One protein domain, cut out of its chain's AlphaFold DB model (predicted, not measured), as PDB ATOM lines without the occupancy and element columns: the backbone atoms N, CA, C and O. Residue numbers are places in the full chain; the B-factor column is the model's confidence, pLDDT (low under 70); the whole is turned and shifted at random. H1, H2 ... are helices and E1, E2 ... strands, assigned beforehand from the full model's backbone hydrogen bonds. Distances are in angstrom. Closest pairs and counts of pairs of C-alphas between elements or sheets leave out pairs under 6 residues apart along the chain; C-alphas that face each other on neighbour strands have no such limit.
ATOM      1  N   THR A  43     239.027 160.481 162.702       59.69
ATOM      2  CA  THR A  43     238.318 160.154 161.483       59.69
ATOM      3  C   THR A  43     236.930 159.751 161.928       59.69
ATOM      4  O   THR A  43     236.778 158.735 162.603       59.69
ATOM      5  N   VAL A  44     235.931 160.578 161.621       58.44
ATOM      6  CA  VAL A  44     234.533 160.303 161.955       58.44
ATOM      7  C   VAL A  44     234.158 158.976 161.305       58.44
ATOM      8  O   VAL A  44     234.242 158.816 160.088       58.44
ATOM      9  N   ARG A  45     233.793 157.996 162.130       70.12
ATOM     10  CA  ARG A  45     233.505 156.631 161.689       70.12
ATOM     11  C   ARG A  45     232.000 156.432 161.660       70.12
ATOM     12  O   ARG A  45     231.298 156.885 162.565       70.12
ATOM     13  N   VAL A  46     231.520 155.737 160.633       74.19
ATOM     14  CA  VAL A  46     230.109 155.358 160.501       74.19
ATOM     15  C   VAL A  46     229.971 153.883 160.836       74.19
ATOM     16  O   VAL A  46     230.658 153.038 160.259       74.19
ATOM     17  N   CYS A  47     229.092 153.552 161.780       78.62
ATOM     18  CA  CYS A  47     228.817 152.159 162.103       78.62
ATOM     19  C   CYS A  47     228.035 151.488 160.960       78.62
ATOM     20  O   CYS A  47     226.914 151.914 160.690       78.62
ATOM     21  N   PRO A  48     228.514 150.375 160.375       73.44
ATOM     22  CA  PRO A  48     227.790 149.695 159.297       73.44
ATOM     23  C   PRO A  48     226.501 149.003 159.767       73.44
ATOM     24  O   PRO A  48     225.647 148.683 158.952       73.44
ATOM     25  N   ARG A  49     226.347 148.751 161.077       76.94
ATOM     26  CA  ARG A  49     225.174 148.051 161.628       76.94
ATOM     27  C   ARG A  49     224.023 148.984 161.997       76.94
ATOM     28  O   ARG A  49     222.875 148.602 161.834       76.94
ATOM     29  N   CYS A  50     224.320 150.159 162.551       82.69
ATOM     30  CA  CYS A  50     223.298 151.074 163.081       82.69
ATOM     31  C   CYS A  50     223.386 152.503 162.532       82.69
ATOM     32  O   CYS A  50     222.592 153.345 162.931       82.69
ATOM     33  N   GLY A  51     224.362 152.799 161.670       76.81
ATOM     34  CA  GLY A  51     224.555 154.139 161.118       76.81
ATOM     35  C   GLY A  51     225.102 155.170 162.107       76.81
ATOM     36  O   GLY A  51     225.175 156.336 161.759       76.81
ATOM     37  N   PHE A  52     225.502 154.789 163.327       82.38
ATOM     38  CA  PHE A  52     226.073 155.735 164.294       82.38
ATOM     39  C   PHE A  52     227.291 156.469 163.712       82.38
ATOM     40  O   PHE A  52     228.269 155.821 163.330       82.38
ATOM     41  N   HIS A  53     227.233 157.803 163.699       80.62
ATOM     42  CA  HIS A  53     228.320 158.695 163.301       80.62
ATOM     43  C   HIS A  53     229.015 159.235 164.551       80.62
ATOM     44  O   HIS A  53     228.425 160.005 165.309       80.62
ATOM     45  N   GLY A  54     230.272 158.862 164.771       81.44
ATOM     46  CA  GLY A  54     231.027 159.401 165.896       81.44
ATOM     47  C   GLY A  54     232.341 158.687 166.158       81.44
ATOM     48  O   GLY A  54     232.774 157.812 165.404       81.44
ATOM     49  N   THR A  55     232.984 159.066 167.256       81.62
ATOM     50  CA  THR A  55     234.170 158.379 167.762       81.62
ATOM     51  C   THR A  55     233.749 157.074 168.430       81.62
ATOM     52  O   THR A  55     232.803 157.027 169.216       81.62
ATOM     53  N   SER A  56     234.455 155.988 168.131       83.12
ATOM     54  CA  SER A  56     234.314 154.750 168.901       83.12
ATOM     55  C   SER A  56     234.705 154.967 170.353       83.12
ATOM     56  O   SER A  56     235.684 155.666 170.614       83.12
ATOM     57  N   VAL A  57     234.055 154.249 171.261       87.75
ATOM     58  CA  VAL A  57     234.517 154.139 172.647       87.75
ATOM     59  C   VAL A  57     235.451 152.938 172.803       87.75
ATOM     60  O   VAL A  57     235.389 151.974 172.027       87.75
ATOM     61  N   SER A  58     236.358 153.007 173.779       86.06
ATOM     62  CA  SER A  58     237.213 151.873 174.136       86.06
ATOM     63  C   SER A  58     236.360 150.730 174.688       86.06
ATOM     64  O   SER A  58     235.350 150.957 175.351       86.06
ATOM     65  N   TYR A  59     236.763 149.485 174.424       84.12
ATOM     66  CA  TYR A  59     236.044 148.296 174.895       84.12
ATOM     67  C   TYR A  59     235.792 148.308 176.413       84.12
ATOM     68  O   TYR A  59     234.732 147.900 176.872       84.12
ATOM     69  N   PHE A  60     236.738 148.836 177.191       88.56
ATOM     70  CA  PHE A  60     236.656 148.902 178.651       88.56
ATOM     71  C   PHE A  60     235.863 150.096 179.200       88.56
ATOM     72  O   PHE A  60     235.699 150.193 180.411       88.56
ATOM     73  N   ALA A  61     235.342 150.985 178.350       86.81
ATOM     74  CA  ALA A  61     234.473 152.069 178.808       86.81
ATOM     75  C   ALA A  61     233.095 151.560 179.276       86.81
ATOM     76  O   ALA A  61     232.408 152.234 180.039       86.81
ATOM     77  N   THR A  62     232.680 150.365 178.843       85.00
ATOM     78  CA  THR A  62     231.420 149.756 179.281       85.00
ATOM     79  C   THR A  62     231.610 149.064 180.631       85.00
ATOM     80  O   THR A  62     232.439 148.162 180.756       85.00
ATOM     81  N   GLY A  63     230.794 149.420 181.631       87.62
ATOM     82  CA  GLY A  63     230.897 148.869 182.992       87.62
ATOM     83  C   GLY A  63     230.843 147.336 183.069       87.62
ATOM     84  O   GLY A  63     231.515 146.735 183.903       87.62
ATOM     85  N   SER A  64     230.134 146.675 182.147       88.50
ATOM     86  CA  SER A  64     230.082 145.208 182.080       88.50
ATOM     87  C   SER A  64     231.444 144.564 181.786       88.50
ATOM     88  O   SER A  64     231.756 143.510 182.336       88.50
ATOM     89  N   HIS A  65     232.287 145.191 180.963       88.00
ATOM     90  CA  HIS A  65     233.617 144.668 180.638       88.00
ATOM     91  C   HIS A  65     234.619 144.885 181.774       88.00
ATOM     92  O   HIS A  65     235.499 144.046 181.976       88.00
ATOM     93  N   LEU A  66     234.447 145.952 182.558       91.44
ATOM     94  CA  LEU A  66     235.204 146.155 183.793       91.44
ATOM     95  C   LEU A  66     234.850 145.101 184.845       91.44
ATOM     96  O   LEU A  66     235.758 144.558 185.466       91.44
ATOM     97  N   LEU A  67     233.571 144.738 184.990       93.00
ATOM     98  CA  LEU A  67     233.159 143.664 185.902       93.00
ATOM     99  C   LEU A  67     233.785 142.314 185.531       93.00
ATOM    100  O   LEU A  67     234.271 141.609 186.411       93.00
ATOM    101  N   VAL A  68     233.841 141.971 184.238       91.94
ATOM    102  CA  VAL A  68     234.525 140.746 183.775       91.94
ATOM    103  C   VAL A  68     236.024 140.796 184.070       91.94
ATOM    104  O   VAL A  68     236.579 139.813 184.557       91.94
ATOM    105  N   LEU A  69     236.684 141.930 183.809       91.50
ATOM    106  CA  LEU A  69     238.106 142.112 184.120       91.50
ATOM    107  C   LEU A  69     238.371 141.928 185.623       91.50
ATOM    108  O   LEU A  69     239.308 141.227 186.004       91.50
ATOM    109  N   LEU A  70     237.534 142.525 186.470       93.88
ATOM    110  CA  LEU A  70     237.665 142.469 187.923       93.88
ATOM    111  C   LEU A  70     237.412 141.043 188.440       93.88
ATOM    112  O   LEU A  70     238.213 140.525 189.214       93.88
ATOM    113  N   GLY A  71     236.392 140.357 187.916       90.56
ATOM    114  CA  GLY A  71     236.133 138.945 188.211       90.56
ATOM    115  C   GLY A  71     237.296 138.031 187.814       90.56
ATOM    116  O   GLY A  71     237.731 137.203 188.614       90.56
ATOM    117  N   LEU A  72     237.872 138.225 186.620       87.25
ATOM    118  CA  LEU A  72     239.072 137.498 186.194       87.25
ATOM    119  C   LEU A  72     240.272 137.807 187.090       87.25
ATOM    120  O   LEU A  72     241.044 136.900 187.394       87.25
ATOM    121  N   THR A  73     240.423 139.055 187.538       89.25
ATOM    122  CA  THR A  73     241.513 139.454 188.440       89.25
ATOM    123  C   THR A  73     241.453 138.662 189.742       89.25
ATOM    124  O   THR A  73     242.458 138.076 190.134       89.25
ATOM    125  N   VAL A  74     240.272 138.581 190.359       92.62
ATOM    126  CA  VAL A  74     240.066 137.847 191.617       92.62
ATOM    127  C   VAL A  74     240.260 136.342 191.423       92.62
ATOM    128  O   VAL A  74     240.935 135.706 192.223       92.62
ATOM    129  N   PHE A  75     239.717 135.766 190.347       87.00
ATOM    130  CA  PHE A  75     239.689 134.310 190.174       87.00
ATOM    131  C   PHE A  75     241.019 133.703 189.698       87.00
ATOM    132  O   PHE A  75     241.280 132.525 189.913       87.00
ATOM    133  N   THR A  76     241.859 134.491 189.027       83.69
ATOM    134  CA  THR A  76     243.114 134.013 188.414       83.69
ATOM    135  C   THR A  76     244.356 134.687 188.995       83.69
ATOM    136  O   THR A  76     245.409 134.705 188.354       83.69
ATOM    137  N   SER A  77     244.219 135.302 190.175       90.00
ATOM    138  CA  SER A  77     245.289 136.059 190.836       90.00
ATOM    139  C   SER A  77     245.930 137.103 189.906       90.00
ATOM    140  O   SER A  77     247.146 137.259 189.849       90.00
ATOM    141  N   GLY A  78     245.106 137.787 189.108       83.19
ATOM    142  CA  GLY A  78     245.524 138.842 188.179       83.19
ATOM    143  C   GLY A  78     246.011 138.381 186.801       83.19
ATOM    144  O   GLY A  78     245.901 139.155 185.847       83.19
ATOM    145  N   ILE A  79     246.462 137.135 186.628       80.94
ATOM    146  CA  ILE A  79     247.032 136.666 185.348       80.94
ATOM    147  C   ILE A  79     245.988 136.719 184.225       80.94
ATOM    148  O   ILE A  79     246.241 137.248 183.140       80.94
ATOM    149  N   GLY A  80     244.780 136.232 184.492       78.88
ATOM    150  CA  GLY A  80     243.668 136.257 183.545       78.88
ATOM    151  C   GLY A  80     243.226 137.675 183.196       78.88
ATOM    152  O   GLY A  80     242.841 137.923 182.055       78.88
ATOM    153  N   ALA A  81     243.353 138.626 184.123       85.56
ATOM    154  CA  ALA A  81     243.059 140.028 183.854       85.56
ATOM    155  C   ALA A  81     244.085 140.661 182.910       85.56
ATOM    156  O   ALA A  81     243.687 141.331 181.960       85.56
ATOM    157  N   ILE A  82     245.379 140.385 183.103       83.94
ATOM    158  CA  ILE A  82     246.448 140.842 182.198       83.94
ATOM    159  C   ILE A  82     246.234 140.266 180.795       83.94
ATOM    160  O   ILE A  82     246.242 141.009 179.812       83.94
ATOM    161  N   ILE A  83     245.976 138.958 180.691       80.94
ATOM    162  CA  ILE A  83     245.694 138.300 179.408       80.94
ATOM    163  C   ILE A  83     244.457 138.926 178.747       80.94
ATOM    164  O   ILE A  83     244.481 139.237 177.554       80.94
ATOM    165  N   TYR A  84     243.389 139.172 179.512       85.50
ATOM    166  CA  TYR A  84     242.172 139.808 179.007       85.50
ATOM    167  C   TYR A  84     242.431 141.233 178.497       85.50
ATOM    168  O   TYR A  84     241.991 141.579 177.396       85.50
ATOM    169  N   LEU A  85     243.208 142.031 179.235       87.19
ATOM    170  CA  LEU A  85     243.627 143.381 178.851       87.19
ATOM    171  C   LEU A  85     244.469 143.380 177.572       87.19
ATOM    172  O   LEU A  85     244.205 144.171 176.668       87.19
ATOM    173  N   LEU A  86     245.429 142.463 177.439       81.81
ATOM    174  CA  LEU A  86     246.265 142.359 176.239       81.81
ATOM    175  C   LEU A  86     245.458 141.939 175.004       81.81
ATOM    176  O   LEU A  86     245.669 142.472 173.908       81.81
ATOM    177  N   LEU A  87     244.511 141.013 175.176       80.75
ATOM    178  CA  LEU A  87     243.670 140.517 174.088       80.75
ATOM    179  C   LEU A  87     242.603 141.529 173.647       80.75
ATOM    180  O   LEU A  87     242.276 141.568 172.459       80.75
ATOM    181  N   ARG A  88     242.049 142.329 174.569       85.06
ATOM    182  CA  ARG A  88     240.885 143.203 174.309       85.06
ATOM    183  C   ARG A  88     241.160 144.704 174.393       85.06
ATOM    184  O   ARG A  88     240.362 145.476 173.875       85.06
ATOM    185  N   GLY A  89     242.277 145.141 174.968       84.50
ATOM    186  CA  GLY A  89     242.544 146.553 175.293       84.50
ATOM    187  C   GLY A  89     242.619 147.502 174.109       84.50
ATOM    188  O   GLY A  89     242.357 148.688 174.266       84.50
ATOM    189  N   GLY A  90     242.910 146.990 172.915       83.06
ATOM    190  CA  GLY A  90     242.878 147.805 171.704       83.06
ATOM    191  C   GLY A  90     241.547 147.783 170.956       83.06
ATOM    192  O   GLY A  90     241.420 148.489 169.961       83.06
ATOM    193  N   GLU A  91     240.574 146.961 171.355       83.94
ATOM    194  CA  GLU A  91     239.308 146.885 170.630       83.94
ATOM    195  C   GLU A  91     238.474 148.153 170.872       83.94
ATOM    196  O   GLU A  91     238.299 148.625 171.996       83.94
ATOM    197  N   ARG A  92     237.950 148.707 169.782       86.44
ATOM    198  CA  ARG A  92     236.996 149.816 169.788       86.44
ATOM    199  C   ARG A  92     235.597 149.277 169.499       86.44
ATOM    200  O   ARG A  92     235.452 148.366 168.679       86.44
ATOM    201  N   ILE A  93     234.573 149.816 170.156       88.56
ATOM    202  CA  ILE A  93     233.174 149.395 169.982       88.56
ATOM    203  C   ILE A  93     232.268 150.578 169.636       88.56
ATOM    204  O   ILE A  93     232.519 151.721 170.025       88.56
ATOM    205  N   CYS A  94     231.204 150.295 168.887       87.06
ATOM    206  CA  CYS A  94     230.124 151.246 168.661       87.06
ATOM    207  C   CYS A  94     229.330 151.444 169.965       87.06
ATOM    208  O   CYS A  94     228.815 150.452 170.486       87.06
ATOM    209  N   PRO A  95     229.162 152.684 170.457       86.00
ATOM    210  CA  PRO A  95     228.433 152.941 171.700       86.00
ATOM    211  C   PRO A  95     226.931 152.641 171.590       86.00
ATOM    212  O   PRO A  95     226.298 152.346 172.595       86.00
ATOM    213  N   GLN A  96     226.356 152.683 170.383       87.69
ATOM    214  CA  GLN A  96     224.916 152.510 170.188       87.69
ATOM    215  C   GLN A  96     224.495 151.038 170.043       87.69
ATOM    216  O   GLN A  96     223.478 150.635 170.593       87.69
ATOM    217  N   CYS A  97     225.258 150.221 169.305       87.94
ATOM    218  CA  CYS A  97     224.876 148.829 169.006       87.94
ATOM    219  C   CYS A  97     225.889 147.765 169.461       87.94
ATOM    220  O   CYS A  97     225.688 146.577 169.202       87.94
ATOM    221  N   GLY A  98     227.015 148.169 170.059       85.81
ATOM    222  CA  GLY A  98     228.055 147.254 170.541       85.81
ATOM    223  C   GLY A  98     228.878 146.558 169.448       85.81
ATOM    224  O   GLY A  98     229.654 145.651 169.749       85.81
ATOM    225  N   LEU A  99     228.736 146.946 168.173       84.50
ATOM    226  CA  LEU A  99     229.533 146.368 167.088       84.50
ATOM    227  C   LEU A  99     231.028 146.657 167.305       84.50
ATOM    228  O   LEU A  99     231.422 147.810 167.476       84.50
ATOM    229  N   LYS A 100     231.864 145.617 167.244       84.12
ATOM    230  CA  LYS A 100     233.323 145.722 167.384       84.12
ATOM    231  C   LYS A 100     233.945 146.273 166.108       84.12
ATOM    232  O   LYS A 100     233.789 145.674 165.052       84.12
ATOM    233  N   TRP A 101     234.667 147.384 166.214       76.62
ATOM    234  CA  TRP A 101     235.344 148.047 165.097       76.62
ATOM    235  C   TRP A 101     236.816 147.633 164.925       76.62
ATOM    236  O   TRP A 101     237.464 148.053 163.972       76.62
ATOM    237  N   GLY A 102     237.356 146.795 165.816       73.94
ATOM    238  CA  GLY A 102     238.776 146.409 165.808       73.94
ATOM    239  C   GLY A 102     239.699 147.529 166.310       73.94
ATOM    240  O   GLY A 102     239.215 148.555 166.788       73.94
ATOM    241  N   ARG A 103     241.024 147.331 166.236       70.19
ATOM    242  CA  ARG A 103     242.020 148.334 166.682       70.19
ATOM    243  C   ARG A 103     242.056 149.570 165.786       70.19
ATOM    244  O   ARG A 103     242.057 150.690 166.289       70.19
ATOM    245  N   GLY A 104     242.025 149.358 164.469       66.38
ATOM    246  CA  GLY A 104     242.029 150.431 163.468       66.38
ATOM    247  C   GLY A 104     240.695 151.169 163.351       66.38
ATOM    248  O   GLY A 104     240.668 152.341 162.992       66.38
ATOM    249  N   GLY A 105     239.590 150.541 163.758       64.81
ATOM    250  CA  GLY A 105     238.240 151.000 163.457       64.81
ATOM    251  C   GLY A 105     237.788 150.688 162.041       64.81
ATOM    252  O   GLY A 105     238.589 150.327 161.188       64.81
ATOM    253  N   TYR A 106     236.504 150.916 161.767       60.97
ATOM    254  CA  TYR A 106     236.028 151.039 160.394       60.97
ATOM    255  C   TYR A 106     236.164 152.498 159.968       60.97
ATOM    256  O   TYR A 106     235.459 153.366 160.481       60.97
ATOM    257  N   LEU A 107     237.091 152.770 159.057       56.69
ATOM    258  CA  LEU A 107     237.084 154.020 158.313       56.69
ATOM    259  C   LEU A 107     236.021 153.869 157.230       56.69
ATOM    260  O   LEU A 107     236.175 153.075 156.308       56.69
ATOM    261  N   ALA A 108     234.910 154.582 157.383       50.81
ATOM    262  CA  ALA A 108     234.010 154.803 156.266       50.81
ATOM    263  C   ALA A 108     234.625 155.940 155.442       50.81
ATOM    264  O   ALA A 108     234.749 157.044 155.979       50.81
ATOM    265  N   PRO A 109     235.056 155.710 154.190       50.97
ATOM    266  CA  PRO A 109     235.425 156.812 153.321       50.97
ATOM    267  C   PRO A 109     234.150 157.605 153.029       50.97
ATOM    268  O   PRO A 109     233.326 157.225 152.201       50.97
TER     269      PRO A 109
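What this domain is: This is residues 43 to 109 of the 273 residues of an uncharacterized protein of uncultured Gemmatimonadetes bacterium (UniProt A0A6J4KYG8). With little regular structure, this is a rod: the helical hairpin of H1 and H2 makes one end, and loops with short strand pairings and E1 make the other. The 67 printed residues hold two named helices and one named strand, in the order H1, H2, E1; the class is mostly helix, with 26 residues in named elements. It is loose, radius of gyration of the C-alphas 13.6 A, spanning 44 by 18 by 14 A.

How they stand to each other: Start at H1, residues 63 to 75, whose residues 69 to 73 alone touch H2, residues 79 to 88. Their closest C-alphas, of Thr 73 and Ala 81, are 4.9 A apart. The hairpin has a shallow tilt of 31 degrees, opposite ways. In both helices every O i to N i+4 pair is within hydrogen-bond range. E1, residues 100 to 102, is apart from both and pairs with no named strand; residues 92 to 93 pair antiparallel with it and with residues 57 to 58.

Where its parts are: Find C-alpha 63 at (230.897, 148.869, 182.992); H1 runs 18.5 A from there. H2 covers 14.2 A. E1, 5.7 A long, ends at C-alpha 102, (238.776, 146.409, 165.808).

The domain as a whole: The C-alphas farthest apart, of Ser 77 and Pro 109, are 44.0 A apart. The printed part has no cut; the link H2 to E1 is long. Look for pLDDT under 70 at residues 43 to 44 and 104 to 109.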